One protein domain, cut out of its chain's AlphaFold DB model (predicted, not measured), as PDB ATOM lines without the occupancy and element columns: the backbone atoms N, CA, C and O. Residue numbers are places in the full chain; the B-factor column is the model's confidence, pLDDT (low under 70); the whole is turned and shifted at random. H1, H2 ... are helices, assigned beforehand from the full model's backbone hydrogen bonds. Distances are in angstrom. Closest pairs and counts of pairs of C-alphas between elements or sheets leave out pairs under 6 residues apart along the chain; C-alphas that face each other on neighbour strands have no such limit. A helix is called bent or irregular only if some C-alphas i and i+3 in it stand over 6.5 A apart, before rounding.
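Overview. This is residues 155 to 235 of the 372 residues of the protein "ClpX-type ZB domain-containing protein" of Candidatus Latescibacteria bacterium (UniProt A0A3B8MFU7). Four crossed helices make a compact body in which each touches the next along the chain and H4 comes back to H1, closing a ring of contacts. The long helix H2 reaches beyond this body, and residues 192 to 199, the far end of H2 and the first part of its turn toward H3, stick out as an arm. The printed part has 81 residues, with H1, H2, H3 and H4 in that order, no named strand, and the class all helix. It is compact, with a radius of gyration of the C-alphas of 12.5 A and spans of 37 by 25 by 21 A.

Along the chain. H1, residues 157 to 167, begins at C-alpha 157 (312.334, 277.940, 205.161) and is 15.9 A long. H2, residues 176 to 197, is 30.3 A long and ends at C-alpha 197 (318.957, 256.899, 193.793). It has a kink of 39 degrees near residue 187 and is irregular, with C-alphas 189 and 192 being 7.3 A apart. H3, residues 203 to 214, measures 16.4 A. H4, residues 222 to 233, measures 16.3 A and ends at C-alpha 233 (316.064, 278.475, 209.371).

Arrangement. The helix packing is mostly crossed, with no touching pair at a shallow tilt. H1 touches residues 176 to 180 of H2, closest at the C-alphas of Gln 162 and Val 176, 5.8 A, at a steep tilt of 59 degrees, opposite ways. H2 and H3 form a helical hairpin and touch at Val 182 and Ile 210, their closest C-alphas, 6.4 A, at 43 degrees. H3 and H4 touch about perpendicular, at 85 degrees, with the C-alphas of Ile 204 and Pro 222 closest, 5.7 A. H4 touches H1, opposite ways at a steep tilt of 48 degrees, with the C-alphas of Gly 160 and Phe 229 closest, 4.2 A. H1 and H3 are apart, as are H2 and H4. Every O i to N i+4 pair is within hydrogen-bond range in H1, H3 and H4, and 14 of 18 are in H2.

Size, cuts and confidence. The C-alphas of Asp 169 and Ala 196 are the two farthest apart, 37.1 A. The printed part has no cut; the link from H2 to H3 is tight and the other two are short. The mean pLDDT of the printed part is 94.0, and residue 196 is under 70.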
ATOM      1  N   PHE A 155     311.795 274.315 211.850       94.06
ATOM      2  CA  PHE A 155     312.357 274.611 210.539       94.06
ATOM      3  C   PHE A 155     311.525 275.701 209.856       94.06
ATOM      4  O   PHE A 155     310.355 275.479 209.535       94.06
ATOM      5  N   ASP A 156     312.141 276.854 209.604       97.44
ATOM      6  CA  ASP A 156     311.542 277.985 208.899       97.44
ATOM      7  C   ASP A 156     312.306 278.285 207.600       97.44
ATOM      8  O   ASP A 156     313.289 279.032 207.553       97.44
ATOM      9  N   LEU A 157     311.811 277.704 206.506       96.62
ATOM     10  CA  LEU A 157     312.334 277.940 205.161       96.62
ATOM     11  C   LEU A 157     312.311 279.429 204.780       96.62
ATOM     12  O   LEU A 157     313.236 279.907 204.122       96.62
ATOM     13  N   GLN A 158     311.261 280.165 205.158       98.38
ATOM     14  CA  GLN A 158     311.121 281.569 204.771       98.38
ATOM     15  C   GLN A 158     312.122 282.444 205.517       98.38
ATOM     16  O   GLN A 158     312.700 283.329 204.892       98.38
ATOM     17  N   ALA A 159     312.375 282.175 206.799       98.50
ATOM     18  CA  ALA A 159     313.403 282.871 207.567       98.50
ATOM     19  C   ALA A 159     314.804 282.665 206.966       98.50
ATOM     20  O   ALA A 159     315.529 283.639 206.762       98.50
ATOM     21  N   GLY A 160     315.152 281.431 206.578       98.44
ATOM     22  CA  GLY A 160     316.421 281.142 205.896       98.44
ATOM     23  C   GLY A 160     316.571 281.876 204.558       98.44
ATOM     24  O   GLY A 160     317.605 282.487 204.280       98.44
ATOM     25  N   ILE A 161     315.523 281.865 203.727       98.62
ATOM     26  CA  ILE A 161     315.503 282.592 202.445       98.62
ATOM     27  C   ILE A 161     315.597 284.103 202.669       98.62
ATOM     28  O   ILE A 161     316.352 284.784 201.974       98.62
ATOM     29  N   GLN A 162     314.833 284.635 203.624       98.75
ATOM     30  CA  GLN A 162     314.851 286.048 203.984       98.75
ATOM     31  C   GLN A 162     316.263 286.469 204.392       98.75
ATOM     32  O   GLN A 162     316.768 287.466 203.877       98.75
ATOM     33  N   ARG A 163     316.937 285.665 205.223       98.69
ATOM     34  CA  ARG A 163     318.316 285.927 205.629       98.69
ATOM     35  C   ARG A 163     319.277 285.953 204.443       98.69
ATOM     36  O   ARG A 163     320.083 286.872 204.340       98.69
ATOM     37  N   CYS A 164     319.147 285.012 203.509       98.62
ATOM     38  CA  CYS A 164     319.937 285.029 202.276       98.62
ATOM     39  C   CYS A 164     319.697 286.313 201.465       98.62
ATOM     40  O   CYS A 164     320.641 286.950 201.014       98.62
ATOM     41  N   LEU A 165     318.445 286.740 201.291       98.62
ATOM     42  CA  LEU A 165     318.144 287.968 200.544       98.62
ATOM     43  C   LEU A 165     318.684 289.234 201.229       98.62
ATOM     44  O   LEU A 165     319.008 290.195 200.535       98.62
ATOM     45  N   GLU A 166     318.802 289.246 202.558       98.44
ATOM     46  CA  GLU A 166     319.391 290.360 203.318       98.44
ATOM     47  C   GLU A 166     320.904 290.494 203.129       98.44
ATOM     48  O   GLU A 166     321.415 291.612 203.162       98.44
ATOM     49  N   ILE A 167     321.611 289.376 202.936       98.31
ATOM     50  CA  ILE A 167     323.066 289.355 202.708       98.31
ATOM     51  C   ILE A 167     323.448 289.388 201.221       98.31
ATOM     52  O   ILE A 167     324.634 289.401 200.893       98.31
ATOM     53  N   ALA A 168     322.463 289.374 200.319       98.19
ATOM     54  CA  ALA A 168     322.684 289.434 198.880       98.19
ATOM     55  C   ALA A 168     323.028 290.858 198.418       98.19
ATOM     56  O   ALA A 168     322.318 291.820 198.713       98.19
ATOM     57  N   ASP A 169     324.064 290.989 197.595       97.62
ATOM     58  CA  ASP A 169     324.501 292.267 197.021       97.62
ATOM     59  C   ASP A 169     323.544 292.770 195.943       97.62
ATOM     60  O   ASP A 169     323.320 293.971 195.774       97.62
ATOM     61  N   ILE A 170     322.968 291.836 195.186       97.19
ATOM     62  CA  ILE A 170     321.966 292.128 194.168       97.19
ATOM     63  C   ILE A 170     320.816 291.157 194.361       97.19
ATOM     64  O   ILE A 170     320.953 289.969 194.103       97.19
ATOM     65  N   THR A 171     319.648 291.672 194.730       96.81
ATOM     66  CA  THR A 171     318.425 290.861 194.837       96.81
ATOM     67  C   THR A 171     317.647 290.789 193.528       96.81
ATOM     68  O   THR A 171     316.717 290.002 193.414       96.81
ATOM     69  N   ASN A 172     317.958 291.651 192.552       95.56
ATOM     70  CA  ASN A 172     317.179 291.815 191.318       95.56
ATOM     71  C   ASN A 172     315.676 292.090 191.577       95.56
ATOM     72  O   ASN A 172     314.814 291.719 190.781       95.56
ATOM     73  N   GLY A 173     315.356 292.717 192.718       96.25
ATOM     74  CA  GLY A 173     313.981 293.002 193.138       96.25
ATOM     75  C   GLY A 173     313.173 291.771 193.566       96.25
ATOM     76  O   GLY A 173     311.951 291.866 193.642       96.25
ATOM     77  N   ARG A 174     313.830 290.630 193.817       98.12
ATOM     78  CA  ARG A 174     313.187 289.380 194.236       98.12
ATOM     79  C   ARG A 174     312.780 289.417 195.702       98.12
ATOM     80  O   ARG A 174     313.517 289.909 196.555       98.12
ATOM     81  N   SER A 175     311.599 288.880 195.965       98.19
ATOM     82  CA  SER A 175     311.044 288.650 197.292       98.19
ATOM     83  C   SER A 175     311.325 287.223 197.768       98.19
ATOM     84  O   SER A 175     311.675 286.348 196.977       98.19
ATOM     85  N   VAL A 176     311.097 286.965 199.059       98.50
ATOM     86  CA  VAL A 176     311.120 285.604 199.627       98.50
ATOM     87  C   VAL A 176     310.201 284.670 198.843       98.50
ATOM     88  O   VAL A 176     310.586 283.545 198.538       98.50
ATOM     89  N   GLN A 177     309.015 285.148 198.460       98.50
ATOM     90  CA  GLN A 177     308.030 284.340 197.749       98.50
ATOM     91  C   GLN A 177     308.519 283.915 196.357       98.50
ATOM     92  O   GLN A 177     308.319 282.763 195.982       98.50
ATOM     93  N   ASP A 178     309.226 284.795 195.633       98.19
ATOM     94  CA  ASP A 178     309.837 284.444 194.341       98.19
ATOM     95  C   ASP A 178     310.837 283.282 194.491       98.19
ATOM     96  O   ASP A 178     310.913 282.400 193.635       98.19
ATOM     97  N   VAL A 179     311.607 283.268 195.584       98.44
ATOM     98  CA  VAL A 179     312.581 282.203 195.869       98.44
ATOM     99  C   VAL A 179     311.877 280.912 196.285       98.44
ATOM    100  O   VAL A 179     312.224 279.845 195.782       98.44
ATOM    101  N   VAL A 180     310.863 280.998 197.154       98.31
ATOM    102  CA  VAL A 180     310.061 279.846 197.603       98.31
ATOM    103  C   VAL A 180     309.412 279.121 196.421       98.31
ATOM    104  O   VAL A 180     309.387 277.892 196.398       98.31
ATOM    105  N   GLU A 181     308.907 279.851 195.426       97.69
ATOM    106  CA  GLU A 181     308.309 279.252 194.226       97.69
ATOM    107  C   GLU A 181     309.309 278.376 193.461       97.69
ATOM    108  O   GLU A 181     308.997 277.228 193.141       97.69
ATOM    109  N   VAL A 182     310.536 278.866 193.255       96.81
ATOM    110  CA  VAL A 182     311.600 278.103 192.584       96.81
ATOM    111  C   VAL A 182     312.082 276.928 193.437       96.81
ATOM    112  O   VAL A 182     312.294 275.841 192.903       96.81
ATOM    113  N   VAL A 183     312.225 277.111 194.757       95.69
ATOM    114  CA  VAL A 183     312.572 276.025 195.694       95.69
ATOM    115  C   VAL A 183     311.570 274.882 195.568       95.69
ATOM    116  O   VAL A 183     311.973 273.744 195.347       95.69
ATOM    117  N   ASN A 184     310.272 275.185 195.639       94.50
ATOM    118  CA  ASN A 184     309.219 274.177 195.563       94.50
ATOM    119  C   ASN A 184     309.208 273.446 194.213       94.50
ATOM    120  O   ASN A 184     309.028 272.229 194.176       94.50
ATOM    121  N   GLU A 185     309.411 274.165 193.104       93.00
ATOM    122  CA  GLU A 185     309.473 273.554 191.772       93.00
ATOM    123  C   GLU A 185     310.666 272.597 191.632       93.00
ATOM    124  O   GLU A 185     310.524 271.500 191.085       93.00
ATOM    125  N   ILE A 186     311.830 272.992 192.148       89.38
ATOM    126  CA  ILE A 186     313.048 272.179 192.119       89.38
ATOM    127  C   ILE A 186     312.916 270.966 193.045       89.38
ATOM    128  O   ILE A 186     313.166 269.838 192.613       89.38
ATOM    129  N   ASP A 187     312.493 271.168 194.294       86.69
ATOM    130  CA  ASP A 187     312.383 270.096 195.287       86.69
ATOM    131  C   ASP A 187     311.358 269.037 194.850       86.69
ATOM    132  O   ASP A 187     311.626 267.841 194.991       86.69
ATOM    133  N   TYR A 188     310.256 269.441 194.203       83.19
ATOM    134  CA  TYR A 188     309.286 268.511 193.611       83.19
ATOM    135  C   TYR A 188     309.925 267.547 192.595       83.19
ATOM    136  O   TYR A 188     309.581 266.368 192.546       83.19
ATOM    137  N   GLN A 189     310.876 268.018 191.784       81.00
ATOM    138  CA  GLN A 189     311.521 267.186 190.761       81.00
ATOM    139  C   GLN A 189     312.627 266.285 191.323       81.00
ATOM    140  O   GLN A 189     312.986 265.277 190.701       81.00
ATOM    141  N   ILE A 190     313.203 266.673 192.461       81.12
ATOM    142  CA  ILE A 190     314.461 266.131 192.968       81.12
ATOM    143  C   ILE A 190     314.254 265.194 194.162       81.12
ATOM    144  O   ILE A 190     314.983 264.207 194.259       81.12
ATOM    145  N   GLN A 191     313.292 265.457 195.052       74.81
ATOM    146  CA  GLN A 191     313.174 264.742 196.330       74.81
ATOM    147  C   GLN A 191     313.016 263.227 196.149       74.81
ATOM    148  O   GLN A 191     313.826 262.460 196.666       74.81
ATOM    149  N   GLU A 192     312.042 262.792 195.344       71.06
ATOM    150  CA  GLU A 192     311.819 261.361 195.078       71.06
ATOM    151  C   GLU A 192     313.047 260.702 194.433       71.06
ATOM    152  O   GLU A 192     313.385 259.556 194.722       71.06
ATOM    153  N   ARG A 193     313.763 261.441 193.573       76.44
ATOM    154  CA  ARG A 193     314.965 260.935 192.901       76.44
ATOM    155  C   ARG A 193     316.134 260.792 193.868       76.44
ATOM    156  O   ARG A 193     316.876 259.823 193.738       76.44
ATOM    157  N   ARG A 194     316.302 261.712 194.824       77.81
ATOM    158  CA  ARG A 194     317.330 261.621 195.879       77.81
ATOM    159  C   ARG A 194     317.121 260.380 196.735       77.81
ATOM    160  O   ARG A 194     318.071 259.646 196.978       77.81
ATOM    161  N   GLU A 195     315.880 260.114 197.135       70.56
ATOM    162  CA  GLU A 195     315.556 258.921 197.923       70.56
ATOM    163  C   GLU A 195     315.740 257.633 197.119       70.56
ATOM    164  O   GLU A 195     316.403 256.715 197.589       70.56
ATOM    165  N   ALA A 196     315.246 257.576 195.880       68.19
ATOM    166  CA  ALA A 196     315.342 256.365 195.066       68.19
ATOM    167  C   ALA A 196     316.768 256.055 194.575       68.19
ATOM    168  O   ALA A 196     317.113 254.890 194.392       68.19
ATOM    169  N   SER A 197     317.590 257.078 194.315       76.06
ATOM    170  CA  SER A 197     318.957 256.899 193.793       76.06
ATOM    171  C   SER A 197     320.036 256.865 194.869       76.06
ATOM    172  O   SER A 197     321.170 256.503 194.566       76.06
ATOM    173  N   LEU A 198     319.705 257.271 196.098       80.31
ATOM    174  CA  LEU A 198     320.653 257.525 197.184       80.31
ATOM    175  C   LEU A 198     321.694 258.610 196.872       80.31
ATOM    176  O   LEU A 198     322.639 258.776 197.642       80.31
ATOM    177  N   PHE A 199     321.536 259.375 195.789       86.12
ATOM    178  CA  PHE A 199     322.378 260.537 195.542       86.12
ATOM    179  C   PHE A 199     321.929 261.725 196.379       86.12
ATOM    180  O   PHE A 199     320.737 261.992 196.548       86.12
ATOM    181  N   GLU A 200     322.914 262.465 196.873       91.62
ATOM    182  CA  GLU A 200     322.702 263.720 197.565       91.62
ATOM    183  C   GLU A 200     322.927 264.909 196.634       91.62
ATOM    184  O   GLU A 200     323.850 264.915 195.820       91.62
ATOM    185  N   ILE A 201     322.095 265.937 196.789       92.12
ATOM    186  CA  ILE A 201     322.304 267.235 196.148       92.12
ATOM    187  C   ILE A 201     322.600 268.247 197.256       92.12
ATOM    188  O   ILE A 201     321.675 268.626 197.980       92.12
ATOM    189  N   PRO A 202     323.864 268.689 197.398       95.56
ATOM    190  CA  PRO A 202     324.255 269.608 198.460       95.56
ATOM    191  C   PRO A 202     323.493 270.933 198.385       95.56
ATOM    192  O   PRO A 202     323.254 271.470 197.295       95.56
ATOM    193  N   ALA A 203     323.152 271.496 199.543       95.12
ATOM    194  CA  ALA A 203     322.392 272.729 199.656       95.12
ATOM    195  C   ALA A 203     323.128 273.887 198.981       95.12
ATOM    196  O   ALA A 203     322.479 274.611 198.234       95.12
ATOM    197  N   ILE A 204     324.460 273.976 199.092       96.25
ATOM    198  CA  ILE A 204     325.274 274.950 198.336       96.25
ATOM    199  C   ILE A 204     325.031 274.905 196.818       96.25
ATOM    200  O   ILE A 204     324.936 275.943 196.164       96.25
ATOM    201  N   VAL A 205     324.896 273.709 196.231       95.06
ATOM    202  CA  VAL A 205     324.684 273.539 194.784       95.06
ATOM    203  C   VAL A 205     323.262 273.954 194.426       95.06
ATOM    204  O   VAL A 205     323.043 274.664 193.442       95.06
ATOM    205  N   ARG A 206     322.296 273.539 195.246       93.88
ATOM    206  CA  ARG A 206     320.879 273.855 195.058       93.88
ATOM    207  C   ARG A 206     320.602 275.352 195.227       93.88
ATOM    208  O   ARG A 206     319.958 275.940 194.365       93.88
ATOM    209  N   GLN A 207     321.117 275.977 196.283       96.38
ATOM    210  CA  GLN A 207     320.997 277.413 196.547       96.38
ATOM    211  C   GLN A 207     321.598 278.224 195.404       96.38
ATOM    212  O   GLN A 207     320.940 279.123 194.887       96.38
ATOM    213  N   ARG A 208     322.797 277.856 194.938       95.94
ATOM    214  CA  ARG A 208     323.407 278.501 193.774       95.94
ATOM    215  C   ARG A 208     322.505 278.430 192.543       95.94
ATOM    216  O   ARG A 208     322.262 279.456 191.920       95.94
ATOM    217  N   LEU A 209     321.971 277.249 192.218       95.69
ATOM    218  CA  LEU A 209     321.043 277.082 191.095       95.69
ATOM    219  C   LEU A 209     319.805 277.984 191.231       95.69
ATOM    220  O   LEU A 209     319.426 278.647 190.265       95.69
ATOM    221  N   ILE A 210     319.189 278.023 192.414       97.31
ATOM    222  CA  ILE A 210     317.996 278.836 192.693       97.31
ATOM    223  C   ILE A 210     318.302 280.327 192.517       97.31
ATOM    224  O   ILE A 210     317.617 281.022 191.762       97.31
ATOM    225  N   TYR A 211     319.336 280.827 193.194       98.25
ATOM    226  CA  TYR A 211     319.644 282.251 193.208       98.25
ATOM    227  C   TYR A 211     320.161 282.747 191.853       98.25
ATOM    228  O   TYR A 211     319.687 283.784 191.378       98.25
ATOM    229  N   ASP A 212     321.009 281.972 191.166       96.94
ATOM    230  CA  ASP A 212     321.476 282.300 189.813       96.94
ATOM    231  C   ASP A 212     320.298 282.370 188.821       96.94
ATOM    232  O   ASP A 212     320.238 283.281 187.991       96.94
ATOM    233  N   THR A 213     319.316 281.464 188.939       96.88
ATOM    234  CA  THR A 213     318.093 281.461 188.105       96.88
ATOM    235  C   THR A 213     317.268 282.735 188.293       96.88
ATOM    236  O   THR A 213     316.704 283.273 187.338       96.88
ATOM    237  N   LEU A 214     317.220 283.258 189.518       97.94
ATOM    238  CA  LEU A 214     316.471 284.467 189.865       97.94
ATOM    239  C   LEU A 214     317.256 285.768 189.616       97.94
ATOM    240  O   LEU A 214     316.678 286.865 189.645       97.94
ATOM    241  N   GLY A 215     318.551 285.647 189.312       98.00
ATOM    242  CA  GLY A 215     319.480 286.762 189.155       98.00
ATOM    243  C   GLY A 215     319.896 287.400 190.482       98.00
ATOM    244  O   GLY A 215     320.326 288.554 190.473       98.00
ATOM    245  N   VAL A 216     319.745 286.677 191.595       98.56
ATOM    246  CA  VAL A 216     320.233 287.076 192.919       98.56
ATOM    247  C   VAL A 216     321.733 286.776 192.991       98.56
ATOM    248  O   VAL A 216     322.161 285.712 192.550       98.56
ATOM    249  N   ARG A 217     322.546 287.709 193.495       97.75
ATOM    250  CA  ARG A 217     324.010 287.570 193.566       97.75
ATOM    251  C   ARG A 217     324.550 287.895 194.949       97.75
ATOM    252  O   ARG A 217     324.014 288.775 195.619       97.75
ATOM    253  N   PHE A 218     325.642 287.217 195.286       98.12
ATOM    254  CA  PHE A 218     326.360 287.311 196.549       98.12
ATOM    255  C   PHE A 218     327.858 287.500 196.281       98.12
ATOM    256  O   PHE A 218     328.413 286.832 195.405       98.12
ATOM    257  N   ASP A 219     328.493 288.371 197.055       96.69
ATOM    258  CA  ASP A 219     329.937 288.489 197.245       96.69
ATOM    259  C   ASP A 219     330.409 287.510 198.338       96.69
ATOM    260  O   ASP A 219     331.564 287.081 198.318       96.69
ATOM    261  N   HIS A 220     329.504 287.120 199.249       97.44
ATOM    262  CA  HIS A 220     329.692 286.022 200.201       97.44
ATOM    263  C   HIS A 220     329.953 284.696 199.475       97.44
ATOM    264  O   HIS A 220     329.407 284.436 198.393       97.44
ATOM    265  N   SER A 221     330.764 283.828 200.078       97.62
ATOM    266  CA  SER A 221     331.007 282.492 199.536       97.62
ATOM    267  C   SER A 221     329.743 281.618 199.635       97.62
ATOM    268  O   SER A 221     328.896 281.848 200.501       97.62
ATOM    269  N   PRO A 222     329.582 280.586 198.783       97.69
ATOM    270  CA  PRO A 222     328.455 279.657 198.898       97.69
ATOM    271  C   PRO A 222     328.333 279.008 200.284       97.69
ATOM    272  O   PRO A 222     327.225 278.746 200.732       97.69
ATOM    273  N   GLU A 223     329.457 278.766 200.959       97.69
ATOM    274  CA  GLU A 223     329.506 278.246 202.328       97.69
ATOM    275  C   GLU A 223     328.960 279.240 203.354       97.69
ATOM    276  O   GLU A 223     328.198 278.848 204.234       97.69
ATOM    277  N   GLU A 224     329.313 280.521 203.231       98.06
ATOM    278  CA  GLU A 224     328.778 281.577 204.098       98.06
ATOM    279  C   GLU A 224     327.263 281.719 203.901       98.06
ATOM    280  O   GLU A 224     326.519 281.785 204.874       98.06
ATOM    281  N   VAL A 225     326.785 281.679 202.651       98.44
ATOM    282  CA  VAL A 225     325.344 281.721 202.344       98.44
ATOM    283  C   VAL A 225     324.609 280.489 202.889       98.44
ATOM    284  O   VAL A 225     323.509 280.619 203.425       98.44
ATOM    285  N   GLU A 226     325.203 279.297 202.784       98.44
ATOM    286  CA  GLU A 226     324.635 278.066 203.347       98.44
ATOM    287  C   GLU A 226     324.510 278.148 204.873       98.44
ATOM    288  O   GLU A 226     323.461 277.787 205.414       98.44
ATOM    289  N   LEU A 227     325.543 278.649 205.554       98.44
ATOM    290  CA  LEU A 227     325.549 278.800 207.006       98.44
ATOM    291  C   LEU A 227     324.533 279.849 207.476       98.44
ATOM    292  O   LEU A 227     323.754 279.579 208.386       98.44
ATOM    293  N   GLU A 228     324.477 281.005 206.818       98.44
ATOM    294  CA  GLU A 228     323.511 282.070 207.119       98.44
ATOM    295  C   GLU A 228     322.064 281.599 206.906       98.44
ATOM    296  O   GLU A 228     321.172 281.903 207.700       98.44
ATOM    297  N   PHE A 229     321.820 280.793 205.865       98.62
ATOM    298  CA  PHE A 229     320.533 280.121 205.695       98.62
ATOM    299  C   PHE A 229     320.233 279.191 206.875       98.62
ATOM    300  O   PHE A 229     319.122 279.212 207.408       98.62
ATOM    301  N   TRP A 230     321.192 278.341 207.256       98.00
ATOM    302  CA  TRP A 230     321.019 277.347 208.313       98.00
ATOM    303  C   TRP A 230     320.700 278.001 209.657       98.00
ATOM    304  O   TRP A 230     319.687 277.660 210.265       98.00
ATOM    305  N   GLU A 231     321.503 278.978 210.084       97.69
ATOM    306  CA  GLU A 231     321.328 279.668 211.367       97.69
ATOM    307  C   GLU A 231     319.954 280.339 211.480       97.69
ATOM    308  O   GLU A 231     319.344 280.330 212.551       97.69
ATOM    309  N   ALA A 232     319.456 280.907 210.378       98.19
ATOM    310  CA  ALA A 232     318.162 281.573 210.344       98.19
ATOM    311  C   ALA A 232     316.968 280.620 210.185       98.19
ATOM    312  O   ALA A 232     315.853 281.008 210.529       98.19
ATOM    313  N   SER A 233     317.166 279.407 209.660       97.62
ATOM    314  CA  SER A 233     316.064 278.475 209.371       97.62
ATOM    315  C   SER A 233     315.925 277.330 210.362       97.62
ATOM    316  O   SER A 233     314.841 276.759 210.435       97.62
ATOM    317  N   MET A 234     316.968 276.976 211.110       95.69
ATOM    318  CA  MET A 234     316.967 275.783 211.952       95.69
ATOM    319  C   MET A 234     317.090 276.133 213.432       95.69
ATOM    320  O   MET A 234     317.944 276.919 213.845       95.69
ATOM    321  N   GLN A 235     316.273 275.478 214.254       95.38
ATOM    322  CA  GLN A 235     316.426 275.481 215.706       95.38
ATOM    323  C   GLN A 235     316.491 274.052 216.227       95.38
ATOM    324  O   GLN A 235     315.666 273.211 215.862       95.38
TER     325      GLN A 235